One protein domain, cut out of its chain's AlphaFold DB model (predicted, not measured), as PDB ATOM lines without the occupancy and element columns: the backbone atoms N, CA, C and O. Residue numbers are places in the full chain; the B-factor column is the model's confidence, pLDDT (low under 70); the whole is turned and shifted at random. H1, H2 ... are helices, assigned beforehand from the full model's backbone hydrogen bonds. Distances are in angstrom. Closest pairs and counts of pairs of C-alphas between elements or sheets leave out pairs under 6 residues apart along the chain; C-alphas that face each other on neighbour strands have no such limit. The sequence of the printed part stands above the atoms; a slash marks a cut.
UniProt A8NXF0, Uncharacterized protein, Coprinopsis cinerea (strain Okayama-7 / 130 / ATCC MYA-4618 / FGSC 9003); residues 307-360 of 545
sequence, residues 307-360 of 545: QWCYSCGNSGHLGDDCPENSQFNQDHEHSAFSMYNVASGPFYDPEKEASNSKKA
ATOM      1  N   GLN A 307       3.512   2.611  -0.435       87.00
ATOM      2  CA  GLN A 307       3.353   1.518  -1.393       87.00
ATOM      3  C   GLN A 307       4.020   1.889  -2.721       87.00
ATOM      4  O   GLN A 307       3.779   2.980  -3.245       87.00
ATOM      5  N   TRP A 308       4.813   0.981  -3.292       88.69
ATOM      6  CA  TRP A 308       5.484   1.173  -4.581       88.69
ATOM      7  C   TRP A 308       5.081   0.101  -5.589       88.69
ATOM      8  O   TRP A 308       5.011  -1.087  -5.275       88.69
ATOM      9  N   CYS A 309       4.879   0.526  -6.831       90.19
ATOM     10  CA  CYS A 309       4.581  -0.360  -7.940       90.19
ATOM     11  C   CYS A 309       5.869  -0.894  -8.568       90.19
ATOM     12  O   CYS A 309       6.684  -0.123  -9.076       90.19
ATOM     13  N   TYR A 310       6.029  -2.219  -8.617       88.50
ATOM     14  CA  TYR A 310       7.193  -2.847  -9.253       88.50
ATOM     15  C   TYR A 310       7.183  -2.727 -10.791       88.50
ATOM     16  O   TYR A 310       8.227  -2.878 -11.419       88.50
ATOM     17  N   SER A 311       6.023  -2.462 -11.405       88.88
ATOM     18  CA  SER A 311       5.876  -2.366 -12.866       88.88
ATOM     19  C   SER A 311       6.235  -0.969 -13.395       88.88
ATOM     20  O   SER A 311       7.081  -0.837 -14.279       88.88
ATOM     21  N   CYS A 312       5.655   0.097 -12.826       89.25
ATOM     22  CA  CYS A 312       5.899   1.474 -13.278       89.25
ATOM     23  C   CYS A 312       6.898   2.257 -12.409       89.25
ATOM     24  O   CYS A 312       7.411   3.289 -12.849       89.25
ATOM     25  N   GLY A 313       7.194   1.789 -11.190       89.06
ATOM     26  CA  GLY A 313       8.064   2.480 -10.236       89.06
ATOM     27  C   GLY A 313       7.428   3.706  -9.571       89.06
ATOM     28  O   GLY A 313       8.133   4.452  -8.897       89.06
ATOM     29  N   ASN A 314       6.126   3.943  -9.762       86.88
ATOM     30  CA  ASN A 314       5.404   5.013  -9.074       86.88
ATOM     31  C   ASN A 314       4.901   4.536  -7.705       86.88
ATOM     32  O   ASN A 314       4.551   3.368  -7.528       86.88
ATOM     33  N   SER A 315       4.837   5.457  -6.746       88.19
ATOM     34  CA  SER A 315       4.225   5.216  -5.441       88.19
ATOM     35  C   SER A 315       2.694   5.329  -5.507       88.19
ATOM     36  O   SER A 315       2.159   6.067  -6.335       88.19
ATOM     37  N   GLY A 316       1.990   4.651  -4.601       87.38
ATOM     38  CA  GLY A 316       0.542   4.783  -4.383       87.38
ATOM     39  C   GLY A 316      -0.328   3.642  -4.918       87.38
ATOM     40  O   GLY A 316      -1.541   3.702  -4.751       87.38
ATOM     41  N   HIS A 317       0.252   2.625  -5.555       89.50
ATOM     42  CA  HIS A 317      -0.440   1.386  -5.923       89.50
ATOM     43  C   HIS A 317       0.544   0.211  -5.942       89.50
ATOM     44  O   HIS A 317       1.756   0.412  -6.062       89.50
ATOM     45  N   LEU A 318       0.019  -1.009  -5.842       90.62
ATOM     46  CA  LEU A 318       0.797  -2.239  -5.968       90.62
ATOM     47  C   LEU A 318       0.910  -2.656  -7.440       90.62
ATOM     48  O   LEU A 318       0.117  -2.230  -8.276       90.62
ATOM     49  N   GLY A 319       1.935  -3.436  -7.786       88.88
ATOM     50  CA  GLY A 319       2.276  -3.658  -9.195       88.88
ATOM     51  C   GLY A 319       1.256  -4.463  -9.999       88.88
ATOM     52  O   GLY A 319       1.114  -4.198 -11.194       88.88
ATOM     53  N   ASP A 320       0.500  -5.350  -9.354       88.62
ATOM     54  CA  ASP A 320      -0.593  -6.087  -9.996       88.62
ATOM     55  C   ASP A 320      -1.761  -5.161 -10.367       88.62
ATOM     56  O   ASP A 320      -2.360  -5.297 -11.431       88.62
ATOM     57  N   ASP A 321      -2.028  -4.163  -9.520       88.75
ATOM     58  CA  ASP A 321      -3.098  -3.173  -9.691       88.75
ATOM     59  C   ASP A 321      -2.628  -1.939 -10.481       88.75
ATOM     60  O   ASP A 321      -3.238  -0.867 -10.442       88.75
ATOM     61  N   CYS A 322      -1.502  -2.063 -11.188       89.25
ATOM     62  CA  CYS A 322      -0.917  -0.973 -11.948       89.25
ATOM     63  C   CYS A 322      -1.773  -0.615 -13.170       89.25
ATOM     64  O   CYS A 322      -1.939  -1.450 -14.062       89.25
ATOM     65  N   PRO A 323      -2.241   0.644 -13.295       86.00
ATOM     66  CA  PRO A 323      -3.049   1.067 -14.438       86.00
ATOM     67  C   PRO A 323      -2.235   1.133 -15.739       86.00
ATOM     68  O   PRO A 323      -2.803   1.052 -16.826       86.00
ATOM     69  N   GLU A 324      -0.908   1.284 -15.644       82.94
ATOM     70  CA  GLU A 324      -0.004   1.253 -16.801       82.94
ATOM     71  C   GLU A 324       0.304  -0.179 -17.264       82.94
ATOM     72  O   GLU A 324       0.750  -0.369 -18.399       82.94
ATOM     73  N   ASN A 325       0.074  -1.192 -16.416       78.44
ATOM     74  CA  ASN A 325       0.340  -2.577 -16.779       78.44
ATOM     75  C   ASN A 325      -0.778  -3.069 -17.703       78.44
ATOM     76  O   ASN A 325      -1.894  -3.370 -17.284       78.44
ATOM     77  N   SER A 326      -0.476  -3.085 -19.000       59.41
ATOM     78  CA  SER A 326      -1.416  -3.494 -20.033       59.41
ATOM     79  C   SER A 326      -1.922  -4.912 -19.758       59.41
ATOM     80  O   SER A 326      -1.131  -5.823 -19.513       59.41
ATOM     81  N   GLN A 327      -3.241  -5.085 -19.863       61.69
ATOM     82  CA  GLN A 327      -4.046  -6.300 -19.649       61.69
ATOM     83  C   GLN A 327      -3.515  -7.593 -20.309       61.69
ATOM     84  O   GLN A 327      -4.042  -8.672 -20.064       61.69
ATOM     85  N   PHE A 328      -2.482  -7.511 -21.149       59.62
ATOM     86  CA  PHE A 328      -1.857  -8.643 -21.828       59.62
ATOM     87  C   PHE A 328      -0.933  -9.492 -20.941       59.62
ATOM     88  O   PHE A 328      -0.696 -10.640 -21.293       59.62
ATOM     89  N   ASN A 329      -0.446  -8.955 -19.816       58.53
ATOM     90  CA  ASN A 329       0.388  -9.678 -18.839       58.53
ATOM     91  C   ASN A 329      -0.240  -9.707 -17.439       58.53
ATOM     92  O   ASN A 329       0.463  -9.892 -16.448       58.53
ATOM     93  N   GLN A 330      -1.549  -9.469 -17.329       62.12
ATOM     94  CA  GLN A 330      -2.237  -9.773 -16.083       62.12
ATOM     95  C   GLN A 330      -2.363 -11.287 -16.026       62.12
ATOM     96  O   GLN A 330      -3.315 -11.858 -16.563       62.12
ATOM     97  N   ASP A 331      -1.369 -11.933 -15.420       63.88
ATOM     98  CA  ASP A 331      -1.572 -13.253 -14.852       63.88
ATOM     99  C   ASP A 331      -2.863 -13.152 -14.044       63.88
ATOM    100  O   ASP A 331      -3.026 -12.271 -13.200       63.88
ATOM    101  N   HIS A 332      -3.854 -13.949 -14.429       70.38
ATOM    102  CA  HIS A 332      -5.205 -13.769 -13.910       70.38
ATOM    103  C   HIS A 332      -5.270 -14.076 -12.395       70.38
ATOM    104  O   HIS A 332      -6.257 -13.744 -11.734       70.38
ATOM    105  N   GLU A 333      -4.210 -14.680 -11.847       80.62
ATOM    106  CA  GLU A 333      -4.019 -14.944 -10.431       80.62
ATOM    107  C   GLU A 333      -3.241 -13.814  -9.760       80.62
ATOM    108  O   GLU A 333      -2.126 -13.477 -10.152       80.62
ATOM    109  N   HIS A 334      -3.802 -13.288  -8.675       84.94
ATOM    110  CA  HIS A 334      -3.170 -12.242  -7.880       84.94
ATOM    111  C   HIS A 334      -1.826 -12.713  -7.294       84.94
ATOM    112  O   HIS A 334      -1.745 -13.753  -6.625       84.94
ATOM    113  N   SER A 335      -0.770 -11.935  -7.516       87.19
ATOM    114  CA  SER A 335       0.546 -12.063  -6.893       87.19
ATOM    115  C   SER A 335       0.515 -11.579  -5.444       87.19
ATOM    116  O   SER A 335      -0.443 -10.958  -4.985       87.19
ATOM    117  N   ALA A 336       1.599 -11.825  -4.702       88.81
ATOM    118  CA  ALA A 336       1.778 -11.323  -3.337       88.81
ATOM    119  C   ALA A 336       1.620  -9.791  -3.244       88.81
ATOM    120  O   ALA A 336       1.179  -9.277  -2.220       88.81
ATOM    121  N   PHE A 337       1.914  -9.075  -4.334       89.00
ATOM    122  CA  PHE A 337       1.827  -7.619  -4.445       89.00
ATOM    123  C   PHE A 337       0.550  -7.169  -5.174       89.00
ATOM    124  O   PHE A 337       0.610  -6.368  -6.106       89.00
ATOM    125  N   SER A 338      -0.596  -7.682  -4.727       88.19
ATOM    126  CA  SER A 338      -1.930  -7.235  -5.141       88.19
ATOM    127  C   SER A 338      -2.729  -6.755  -3.938       88.19
ATOM    128  O   SER A 338      -2.645  -7.328  -2.846       88.19
ATOM    129  N   MET A 339      -3.575  -5.753  -4.164       86.94
ATOM    130  CA  MET A 339      -4.545  -5.253  -3.199       86.94
ATOM    131  C   MET A 339      -5.460  -6.368  -2.691       86.94
ATOM    132  O   MET A 339      -5.857  -6.338  -1.534       86.94
ATOM    133  N   TYR A 340      -5.748  -7.387  -3.509       87.00
ATOM    134  CA  TYR A 340      -6.560  -8.539  -3.106       87.00
ATOM    135  C   TYR A 340      -5.964  -9.292  -1.904       87.00
ATOM    136  O   TYR A 340      -6.682  -9.673  -0.979       87.00
ATOM    137  N   ASN A 341      -4.640  -9.469  -1.875       87.00
ATOM    138  CA  ASN A 341      -3.963 -10.150  -0.766       87.00
ATOM    139  C   ASN A 341      -3.892  -9.281   0.492       87.00
ATOM    140  O   ASN A 341      -3.981  -9.797   1.601       87.00
ATOM    141  N   VAL A 342      -3.771  -7.963   0.328       85.50
ATOM    142  CA  VAL A 342      -3.842  -7.027   1.457       85.50
ATOM    143  C   VAL A 342      -5.263  -6.993   2.027       85.50
ATOM    144  O   VAL A 342      -5.428  -7.047   3.241       85.50
ATOM    145  N   ALA A 343      -6.279  -6.986   1.160       86.06
ATOM    146  CA  ALA A 343      -7.690  -6.877   1.525       86.06
ATOM    147  C   ALA A 343      -8.299  -8.139   2.144       86.06
ATOM    148  O   ALA A 343      -9.281  -8.056   2.875       86.06
ATOM    149  N   SER A 344      -7.732  -9.310   1.856       84.31
ATOM    150  CA  SER A 344      -8.180 -10.590   2.423       84.31
ATOM    151  C   SER A 344      -7.593 -10.887   3.807       84.31
ATOM    152  O   SER A 344      -7.985 -11.869   4.436       84.31
ATOM    153  N   GLY A 345      -6.663 -10.060   4.295       83.00
ATOM    154  CA  GLY A 345      -6.058 -10.229   5.612       83.00
ATOM    155  C   GLY A 345      -6.964  -9.766   6.766       83.00
ATOM    156  O   GLY A 345      -7.783  -8.867   6.590       83.00
ATOM    157  N   PRO A 346      -6.772 -10.305   7.984       81.19
ATOM    158  CA  PRO A 346      -7.555  -9.952   9.172       81.19
ATOM    159  C   PRO A 346      -7.333  -8.512   9.661       81.19
ATOM    160  O   PRO A 346      -8.133  -8.003  10.434       81.19
ATOM    161  N   PHE A 347      -6.264  -7.848   9.210       77.19
ATOM    162  CA  PHE A 347      -5.929  -6.467   9.581       77.19
ATOM    163  C   PHE A 347      -6.349  -5.434   8.534       77.19
ATOM    164  O   PHE A 347      -5.933  -4.273   8.603       77.19
ATOM    165  N   TYR A 348      -7.108  -5.846   7.520       82.25
ATOM    166  CA  TYR A 348      -7.594  -4.922   6.513       82.25
ATOM    167  C   TYR A 348      -8.790  -4.128   7.038       82.25
ATOM    168  O   TYR A 348      -9.908  -4.635   7.112       82.25
ATOM    169  N   ASP A 349      -8.554  -2.853   7.340       83.12
ATOM    170  CA  ASP A 349      -9.608  -1.900   7.673       83.12
ATOM    171  C   ASP A 349     -10.007  -1.096   6.419       83.12
ATOM    172  O   ASP A 349      -9.265  -0.185   6.015       83.12
ATOM    173  N   PRO A 350     -11.190  -1.343   5.819       81.00
ATOM    174  CA  PRO A 350     -11.604  -0.660   4.591       81.00
ATOM    175  C   PRO A 350     -11.733   0.860   4.776       81.00
ATOM    176  O   PRO A 350     -11.489   1.632   3.847       81.00
ATOM    177  N   GLU A 351     -12.071   1.319   5.984       81.56
ATOM    178  CA  GLU A 351     -12.214   2.745   6.297       81.56
ATOM    179  C   GLU A 351     -10.867   3.486   6.308       81.56
ATOM    180  O   GLU A 351     -10.753   4.594   5.769       81.56
ATOM    181  N   LYS A 352      -9.818   2.865   6.866       77.38
ATOM    182  CA  LYS A 352      -8.467   3.447   6.913       77.38
ATOM    183  C   LYS A 352      -7.845   3.490   5.517       77.38
ATOM    184  O   LYS A 352      -7.287   4.517   5.125       77.38
ATOM    185  N   GLU A 353      -8.020   2.434   4.733       74.38
ATOM    186  CA  GLU A 353      -7.537   2.320   3.349       74.38
ATOM    187  C   GLU A 353      -8.230   3.300   2.389       74.38
ATOM    188  O   GLU A 353      -7.573   3.987   1.600       74.38
ATOM    189  N   ALA A 354      -9.547   3.489   2.512       68.19
ATOM    190  CA  ALA A 354     -10.272   4.502   1.742       68.19
ATOM    191  C   ALA A 354      -9.780   5.932   2.042       68.19
ATOM    192  O   ALA A 354      -9.808   6.807   1.172       68.19
ATOM    193  N   SER A 355      -9.314   6.189   3.267       64.19
ATOM    194  CA  SER A 355      -8.723   7.477   3.638       64.19
ATOM    195  C   SER A 355      -7.299   7.652   3.085       64.19
ATOM    196  O   SER A 355      -6.939   8.741   2.625       64.19
ATOM    197  N   ASN A 356      -6.510   6.574   3.061       63.56
ATOM    198  CA  ASN A 356      -5.133   6.579   2.576       63.56
ATOM    199  C   ASN A 356      -5.053   6.639   1.052       63.56
ATOM    200  O   ASN A 356      -4.262   7.418   0.531       63.56
ATOM    201  N   SER A 357      -5.909   5.920   0.329       62.53
ATOM    202  CA  SER A 357      -5.997   5.993  -1.138       62.53
ATOM    203  C   SER A 357      -6.351   7.403  -1.624       62.53
ATOM    204  O   SER A 357      -5.718   7.922  -2.543       62.53
ATOM    205  N   LYS A 358      -7.283   8.088  -0.946       57.91
ATOM    206  CA  LYS A 358      -7.604   9.501  -1.219       57.91
ATOM    207  C   LYS A 358      -6.420  10.429  -0.934       57.91
ATOM    208  O   LYS A 358      -6.166  11.343  -1.713       57.91
ATOM    209  N   LYS A 359      -5.660  10.187   0.141       54.50
ATOM    210  CA  LYS A 359      -4.428  10.940   0.444       54.50
ATOM    211  C   LYS A 359      -3.294  10.648  -0.546       54.50
ATOM    212  O   LYS A 359      -2.570  11.574  -0.893       54.50
ATOM    213  N   ALA A 360      -3.159   9.412  -1.021       54.94
ATOM    214  CA  ALA A 360      -2.136   8.996  -1.980       54.94
ATOM    215  C   ALA A 360      -2.407   9.555  -3.386       54.94
ATOM    216  O   ALA A 360      -1.481  10.011  -4.048       54.94
TER     217      ALA A 360
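Overview. This is residues 307 to 360 of the 545 residues of an uncharacterized protein of Coprinopsis cinerea (strain Okayama-7 / 130 / ATCC MYA-4618 / FGSC 9003) (UniProt A8NXF0). This domain has little regular structure: a long looping stretch, residues 307 to 338, leads into the very short helix H1, and after a link the longer helix H2 folds back, its last C-alpha 9.3 A from the first printed one. Residues 344 to 352 stick out, of which 350 to 352 belong to H2. The printed part has 54 residues with two named helices, H1 then H2, holding 16 of them, and no named strand; the class is all helix. It is only just compact, close to loose, with a radius of gyration of the C-alphas of 11.6 A, spanning 32 by 22 by 14 A.

Arrangement. H1, residues 339 to 343, and H2, residues 350 to 360, are close but not clearly touching; their closest C-alphas, of Ala 343 and Pro 350, are 8.0 A apart. Their centres are 13.8 A apart. Every O i to N i+4 pair is within hydrogen-bond range in H1, and 6 of 7 in H2.

Along the chain. C-alpha 339 begins H1 at (-4.545, -5.253, -3.199). H2 is 15.0 A long and ends with C-alpha 360 at (-2.136, 8.996, -1.980).

Size, cuts and confidence. The farthest C-alphas, of Phe 328 and Glu 351, are 32.1 A apart. The printed part has no cut, and the link from H1 to H2 is short. The model's pLDDT is under 70 at residues 326 to 331 and 354 to 360.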